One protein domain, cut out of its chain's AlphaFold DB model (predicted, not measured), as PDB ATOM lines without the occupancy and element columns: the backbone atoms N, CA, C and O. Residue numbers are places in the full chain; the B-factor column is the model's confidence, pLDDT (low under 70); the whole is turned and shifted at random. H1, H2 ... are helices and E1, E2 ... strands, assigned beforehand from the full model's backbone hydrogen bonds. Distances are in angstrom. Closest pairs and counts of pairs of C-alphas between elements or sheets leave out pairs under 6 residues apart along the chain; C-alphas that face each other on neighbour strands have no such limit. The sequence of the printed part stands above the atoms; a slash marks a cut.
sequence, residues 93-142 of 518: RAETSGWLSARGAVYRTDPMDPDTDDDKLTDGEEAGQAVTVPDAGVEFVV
ATOM      1  N   ARG A  93      41.543 -37.694 -32.484       94.44
ATOM      2  CA  ARG A  93      41.818 -36.498 -33.267       94.44
ATOM      3  C   ARG A  93      42.144 -36.817 -34.725       94.44
ATOM      4  O   ARG A  93      41.675 -36.081 -35.605       94.44
ATOM      5  N   ALA A  94      42.981 -37.813 -35.000       94.38
ATOM      6  CA  ALA A  94      43.341 -38.244 -36.343       94.38
ATOM      7  C   ALA A  94      42.101 -38.719 -37.095       94.38
ATOM      8  O   ALA A  94      41.895 -38.295 -38.233       94.38
ATOM      9  N   GLU A  95      41.234 -39.475 -36.439       95.75
ATOM     10  CA  GLU A  95      39.996 -40.003 -37.008       95.75
ATOM     11  C   GLU A  95      38.980 -38.905 -37.327       95.75
ATOM     12  O   GLU A  95      38.475 -38.779 -38.448       95.75
ATOM     13  N   THR A  96      38.753 -37.999 -36.377       94.31
ATOM     14  CA  THR A  96      37.771 -36.916 -36.516       94.31
ATOM     15  C   THR A  96      38.243 -35.794 -37.450       94.31
ATOM     16  O   THR A  96      37.497 -35.307 -38.315       94.31
ATOM     17  N   SER A  97      39.494 -35.344 -37.308       92.12
ATOM     18  CA  SER A  97      40.072 -34.275 -38.141       92.12
ATOM     19  C   SER A  97      40.442 -34.785 -39.531       92.12
ATOM     20  O   SER A  97      40.337 -34.044 -40.527       92.12
ATOM     21  N   GLY A  98      40.800 -36.059 -39.592       93.56
ATOM     22  CA  GLY A  98      41.271 -36.801 -40.737       93.56
ATOM     23  C   GLY A  98      42.785 -36.766 -40.901       93.56
ATOM     24  O   GLY A  98      43.420 -35.718 -40.727       93.56
ATOM     25  N   TRP A  99      43.351 -37.893 -41.323       93.44
ATOM     26  CA  TRP A  99      44.778 -38.045 -41.588       93.44
ATOM     27  C   TRP A  99      45.077 -38.058 -43.090       93.44
ATOM     28  O   TRP A  99      44.284 -38.530 -43.903       93.44
ATOM     29  N   LEU A 100      46.224 -37.490 -43.478       93.88
ATOM     30  CA  LEU A 100      46.664 -37.431 -44.874       93.88
ATOM     31  C   LEU A 100      47.427 -38.710 -45.227       93.88
ATOM     32  O   LEU A 100      48.476 -38.978 -44.648       93.88
ATOM     33  N   SER A 101      46.951 -39.467 -46.211       93.88
ATOM     34  CA  SER A 101      47.692 -40.606 -46.746       93.88
ATOM     35  C   SER A 101      48.803 -40.155 -47.694       93.88
ATOM     36  O   SER A 101      48.685 -39.137 -48.381       93.88
ATOM     37  N   ALA A 102      49.856 -40.961 -47.818       90.19
ATOM     38  CA  ALA A 102      50.926 -40.776 -48.799       90.19
ATOM     39  C   ALA A 102      50.412 -40.834 -50.257       90.19
ATOM     40  O   ALA A 102      51.071 -40.355 -51.183       90.19
ATOM     41  N   ARG A 103      49.203 -41.383 -50.468       89.06
ATOM     42  CA  ARG A 103      48.470 -41.378 -51.747       89.06
ATOM     43  C   ARG A 103      47.684 -40.068 -51.979       89.06
ATOM     44  O   ARG A 103      47.108 -39.876 -53.049       89.06
ATOM     45  N   GLY A 104      47.693 -39.134 -51.022       91.12
ATOM     46  CA  GLY A 104      47.069 -37.809 -51.103       91.12
ATOM     47  C   GLY A 104      45.582 -37.768 -50.730       91.12
ATOM     48  O   GLY A 104      44.934 -36.739 -50.948       91.12
ATOM     49  N   ALA A 105      45.040 -38.865 -50.196       93.44
ATOM     50  CA  ALA A 105      43.679 -38.931 -49.674       93.44
ATOM     51  C   ALA A 105      43.640 -38.461 -48.212       93.44
ATOM     52  O   ALA A 105      44.648 -38.516 -47.514       93.44
ATOM     53  N   VAL A 106      42.483 -37.977 -47.757       95.44
ATOM     54  CA  VAL A 106      42.247 -37.679 -46.338       95.44
ATOM     55  C   VAL A 106      41.113 -38.565 -45.862       95.44
ATOM     56  O   VAL A 106      39.984 -38.382 -46.329       95.44
ATOM     57  N   TYR A 107      41.422 -39.486 -44.959       96.44
ATOM     58  CA  TYR A 107      40.457 -40.411 -44.367       96.44
ATOM     59  C   TYR A 107      39.924 -39.856 -43.052       96.44
ATOM     60  O   TYR A 107      40.552 -38.977 -42.467       96.44
ATOM     61  N   ARG A 108      38.718 -40.277 -42.676       96.69
ATOM     62  CA  ARG A 108      38.059 -39.978 -41.400       96.69
ATOM     63  C   ARG A 108      37.189 -41.164 -41.045       96.69
ATOM     64  O   ARG A 108      36.398 -41.557 -41.903       96.69
ATOM     65  N   THR A 109      37.293 -41.615 -39.814       97.12
ATOM     66  CA  THR A 109      36.636 -42.802 -39.266       97.12
ATOM     67  C   THR A 109      35.810 -42.419 -38.040       97.12
ATOM     68  O   THR A 109      35.697 -41.223 -37.720       97.12
ATOM     69  N   ASP A 110      35.098 -43.381 -37.455       95.50
ATOM     70  CA  ASP A 110      34.341 -43.170 -36.221       95.50
ATOM     71  C   ASP A 110      35.208 -43.598 -35.027       95.50
ATOM     72  O   ASP A 110      35.359 -44.792 -34.842       95.50
ATOM     73  N   PRO A 111      35.687 -42.678 -34.165       96.25
ATOM     74  CA  PRO A 111      36.619 -43.009 -33.071       96.25
ATOM     75  C   PRO A 111      36.023 -43.903 -31.971       96.25
ATOM     76  O   PRO A 111      36.608 -44.141 -30.921       96.25
ATOM     77  N   MET A 112      34.767 -44.310 -32.116       94.69
ATOM     78  CA  MET A 112      34.105 -45.241 -31.209       94.69
ATOM     79  C   MET A 112      33.889 -46.616 -31.851       94.69
ATOM     80  O   MET A 112      33.210 -47.454 -31.239       94.69
ATOM     81  N   ASP A 113      34.382 -46.817 -33.069       95.38
ATOM     82  CA  ASP A 113      34.203 -48.003 -33.888       95.38
ATOM     83  C   ASP A 113      35.534 -48.387 -34.552       95.38
ATOM     84  O   ASP A 113      35.876 -47.818 -35.582       95.38
ATOM     85  N   PRO A 114      36.251 -49.396 -34.022       95.75
ATOM     86  CA  PRO A 114      37.635 -49.656 -34.415       95.75
ATOM     87  C   PRO A 114      37.784 -50.219 -35.837       95.75
ATOM     88  O   PRO A 114      38.895 -50.525 -36.233       95.75
ATOM     89  N   ASP A 115      36.692 -50.479 -36.561       95.31
ATOM     90  CA  ASP A 115      36.635 -51.109 -37.892       95.31
ATOM     91  C   ASP A 115      35.480 -50.446 -38.668       95.31
ATOM     92  O   ASP A 115      34.367 -50.979 -38.740       95.31
ATOM     93  N   THR A 116      35.707 -49.226 -39.175       96.25
ATOM     94  CA  THR A 116      34.640 -48.339 -39.678       96.25
ATOM     95  C   THR A 116      33.856 -48.929 -40.860       96.25
ATOM     96  O   THR A 116      32.686 -48.574 -41.082       96.25
ATOM     97  N   ASP A 117      34.466 -49.798 -41.668       95.62
ATOM     98  CA  ASP A 117      33.827 -50.415 -42.833       95.62
ATOM     99  C   ASP A 117      33.482 -51.906 -42.671       95.62
ATOM    100  O   ASP A 117      32.939 -52.519 -43.604       95.62
ATOM    101  N   ASP A 118      33.652 -52.427 -41.454       93.62
ATOM    102  CA  ASP A 118      33.322 -53.780 -41.021       93.62
ATOM    103  C   ASP A 118      34.101 -54.899 -41.758       93.62
ATOM    104  O   ASP A 118      33.636 -56.054 -41.781       93.62
ATOM    105  N   ASP A 119      35.275 -54.625 -42.335       90.44
ATOM    106  CA  ASP A 119      36.051 -55.584 -43.138       90.44
ATOM    107  C   ASP A 119      36.985 -56.508 -42.332       90.44
ATOM    108  O   ASP A 119      37.425 -57.547 -42.848       90.44
ATOM    109  N   LYS A 120      37.144 -56.229 -41.027       88.81
ATOM    110  CA  LYS A 120      37.990 -56.947 -40.049       88.81
ATOM    111  C   LYS A 120      39.480 -56.577 -40.080       88.81
ATOM    112  O   LYS A 120      40.276 -57.356 -39.537       88.81
ATOM    113  N   LEU A 121      39.853 -55.459 -40.683       89.62
ATOM    114  CA  LEU A 121      41.026 -54.671 -40.317       89.62
ATOM    115  C   LEU A 121      40.571 -53.512 -39.433       89.62
ATOM    116  O   LEU A 121      39.441 -53.053 -39.554       89.62
ATOM    117  N   THR A 122      41.416 -53.082 -38.497       93.25
ATOM    118  CA  THR A 122      41.103 -51.857 -37.753       93.25
ATOM    119  C   THR A 122      41.495 -50.607 -38.526       93.25
ATOM    120  O   THR A 122      42.458 -50.641 -39.300       93.25
ATOM    121  N   ASP A 123      40.839 -49.478 -38.259       95.56
ATOM    122  CA  ASP A 123      41.146 -48.213 -38.936       95.56
ATOM    123  C   ASP A 123      42.630 -47.826 -38.749       95.56
ATOM    124  O   ASP A 123      43.296 -47.348 -39.677       95.56
ATOM    125  N   GLY A 124      43.199 -48.113 -37.574       93.12
ATOM    126  CA  GLY A 124      44.624 -47.995 -37.276       93.12
ATOM    127  C   GLY A 124      45.529 -48.983 -38.032       93.12
ATOM    128  O   GLY A 124      46.608 -48.586 -38.500       93.12
ATOM    129  N   GLU A 125      45.118 -50.245 -38.219       91.56
ATOM    130  CA  GLU A 125      45.839 -51.218 -39.058       91.56
ATOM    131  C   GLU A 125      45.901 -50.742 -40.518       91.56
ATOM    132  O   GLU A 125      46.968 -50.779 -41.144       91.56
ATOM    133  N   GLU A 126      44.792 -50.215 -41.034       94.06
ATOM    134  CA  GLU A 126      44.686 -49.694 -42.395       94.06
ATOM    135  C   GLU A 126      45.414 -48.360 -42.581       94.06
ATOM    136  O   GLU A 126      46.044 -48.122 -43.621       94.06
ATOM    137  N   ALA A 127      45.403 -47.490 -41.564       93.56
ATOM    138  CA  ALA A 127      46.161 -46.243 -41.560       93.56
ATOM    139  C   ALA A 127      47.671 -46.504 -41.697       93.56
ATOM    140  O   ALA A 127      48.389 -45.724 -42.338       93.56
ATOM    141  N   GLY A 128      48.157 -47.614 -41.142       89.75
ATOM    142  CA  GLY A 128      49.531 -48.063 -41.291       89.75
ATOM    143  C   GLY A 128      50.549 -47.094 -40.681       89.75
ATOM    144  O   GLY A 128      50.353 -46.483 -39.630       89.75
ATOM    145  N   GLN A 129      51.720 -46.960 -41.311       88.25
ATOM    146  CA  GLN A 129      52.823 -46.221 -40.693       88.25
ATOM    147  C   GLN A 129      52.723 -44.704 -40.912       88.25
ATOM    148  O   GLN A 129      52.849 -44.214 -42.036       88.25
ATOM    149  N   ALA A 130      52.698 -43.942 -39.815       90.06
ATOM    150  CA  ALA A 130      52.943 -42.503 -39.839       90.06
ATOM    151  C   ALA A 130      54.407 -42.175 -40.214       90.06
ATOM    152  O   ALA A 130      55.369 -42.575 -39.546       90.06
ATOM    153  N   VAL A 131      54.590 -41.384 -41.268       89.75
ATOM    154  CA  VAL A 131      55.874 -40.906 -41.785       89.75
ATOM    155  C   VAL A 131      55.931 -39.379 -41.768       89.75
ATOM    156  O   VAL A 131      55.016 -38.680 -42.188       89.75
ATOM    157  N   THR A 132      57.038 -38.819 -41.277       90.94
ATOM    158  CA  THR A 132      57.251 -37.364 -41.321       90.94
ATOM    159  C   THR A 132      57.875 -36.967 -42.652       90.94
ATOM    160  O   THR A 132      59.032 -37.292 -42.930       90.94
ATOM    161  N   VAL A 133      57.136 -36.200 -43.445       85.19
ATOM    162  CA  VAL A 133      57.591 -35.669 -44.725       85.19
ATOM    163  C   VAL A 133      58.109 -34.240 -44.528       85.19
ATOM    164  O   VAL A 133      57.384 -33.376 -44.016       85.19
ATOM    165  N   PRO A 134      59.365 -33.942 -44.923       85.44
ATOM    166  CA  PRO A 134      59.895 -32.585 -44.865       85.44
ATOM    167  C   PRO A 134      58.968 -31.599 -45.582       85.44
ATOM    168  O   PRO A 134      58.551 -31.847 -46.707       85.44
ATOM    169  N   ASP A 135      58.664 -30.478 -44.929       82.81
ATOM    170  CA  ASP A 135      57.807 -29.392 -45.430       82.81
ATOM    171  C   ASP A 135      56.306 -29.722 -45.629       82.81
ATOM    172  O   ASP A 135      55.528 -28.782 -45.804       82.81
ATOM    173  N   ALA A 136      55.878 -30.992 -45.549       76.31
ATOM    174  CA  ALA A 136      54.477 -31.415 -45.722       76.31
ATOM    175  C   ALA A 136      53.780 -31.873 -44.424       76.31
ATOM    176  O   ALA A 136      52.557 -31.795 -44.343       76.31
ATOM    177  N   GLY A 137      54.531 -32.242 -43.379       85.94
ATOM    178  CA  GLY A 137      53.969 -32.653 -42.085       85.94
ATOM    179  C   GLY A 137      54.044 -34.164 -41.870       85.94
ATOM    180  O   GLY A 137      55.049 -34.778 -42.219       85.94
ATOM    181  N   VAL A 138      53.022 -34.741 -41.237       88.25
ATOM    182  CA  VAL A 138      52.882 -36.194 -41.056       88.25
ATOM    183  C   VAL A 138      51.936 -36.719 -42.134       88.25
ATOM    184  O   VAL A 138      50.854 -36.166 -42.314       88.25
ATOM    185  N   GLU A 139      52.367 -37.756 -42.844       92.75
ATOM    186  CA  GLU A 139      51.558 -38.532 -43.787       92.75
ATOM    187  C   GLU A 139      51.516 -39.989 -43.321       92.75
ATOM    188  O   GLU A 139      52.411 -40.427 -42.604       92.75
ATOM    189  N   PHE A 140      50.512 -40.744 -43.740       92.56
ATOM    190  CA  PHE A 140      50.360 -42.158 -43.405       92.56
ATOM    191  C   PHE A 140      50.561 -43.030 -44.643       92.56
ATOM    192  O   PHE A 140      49.984 -42.771 -45.705       92.56
ATOM    193  N   VAL A 141      51.396 -44.059 -44.524       91.19
ATOM    194  CA  VAL A 141      51.525 -45.108 -45.540       91.19
ATOM    195  C   VAL A 141      50.423 -46.127 -45.279       91.19
ATOM    196  O   VAL A 141      50.642 -47.102 -44.568       91.19
ATOM    197  N   VAL A 142      49.249 -45.827 -45.830       92.38
ATOM    198  CA  VAL A 142      48.044 -46.644 -45.660       92.38
ATOM    199  C   VAL A 142      48.175 -47.980 -46.389       92.38
ATOM    200  O   VAL A 142      48.738 -48.025 -47.493       92.38
TER     201      VAL A 142
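What this domain is: This is residues 93 to 142 of the 518 residues of an uncharacterized protein of Cryobacterium sp. TMT1-3 (UniProt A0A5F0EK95). A two-stranded hairpin, E1 and E2, makes one end of an elongated domain, and a long winding loop, residues 98 to 122, reaches the other end; two short helices, H1 and H2, lie at the ends of this loop. The 50 printed residues run H1, H2, E1, E2, mixed in class with under half in named elements; the sheet E1 - E2 is antiparallel. The whole is compact, radius of gyration of the C-alphas 10.9 A, spanning 34 by 18 by 13 A.

How they stand to each other: H1, residues 93 to 97, and H2, residues 123 to 127, are near each other, with 5 pairs of C-alphas within 10 A. In both, every O i to N i+4 pair is within hydrogen-bond range. In the long link, residues 99 to 100 pair antiparallel with 106 to 107. E1, residues 129 to 133, and E2, residues 137 to 141, form a hairpin at 143 degrees; N 131 and O 139 are 2.7 A apart, within hydrogen-bond range. The closest C-alphas of H2 and E2, Ala 127 and Phe 140, are 6.1 A apart. H1 is apart from E1 and E2.

Where its parts are: H1 begins at C-alpha 93 (41.818, -36.498, -33.267) and is 5.6 A long; H2 is 6.0 A, E1 12.3 A. E2, 13.2 A, ends at C-alpha 141 (51.525, -45.108, -45.540).

The domain as a whole: The farthest C-alphas, Asp 118 and Asp 135, are 34.8 A apart. The printed part has no cut; no printed residue is under 70 in pLDDT.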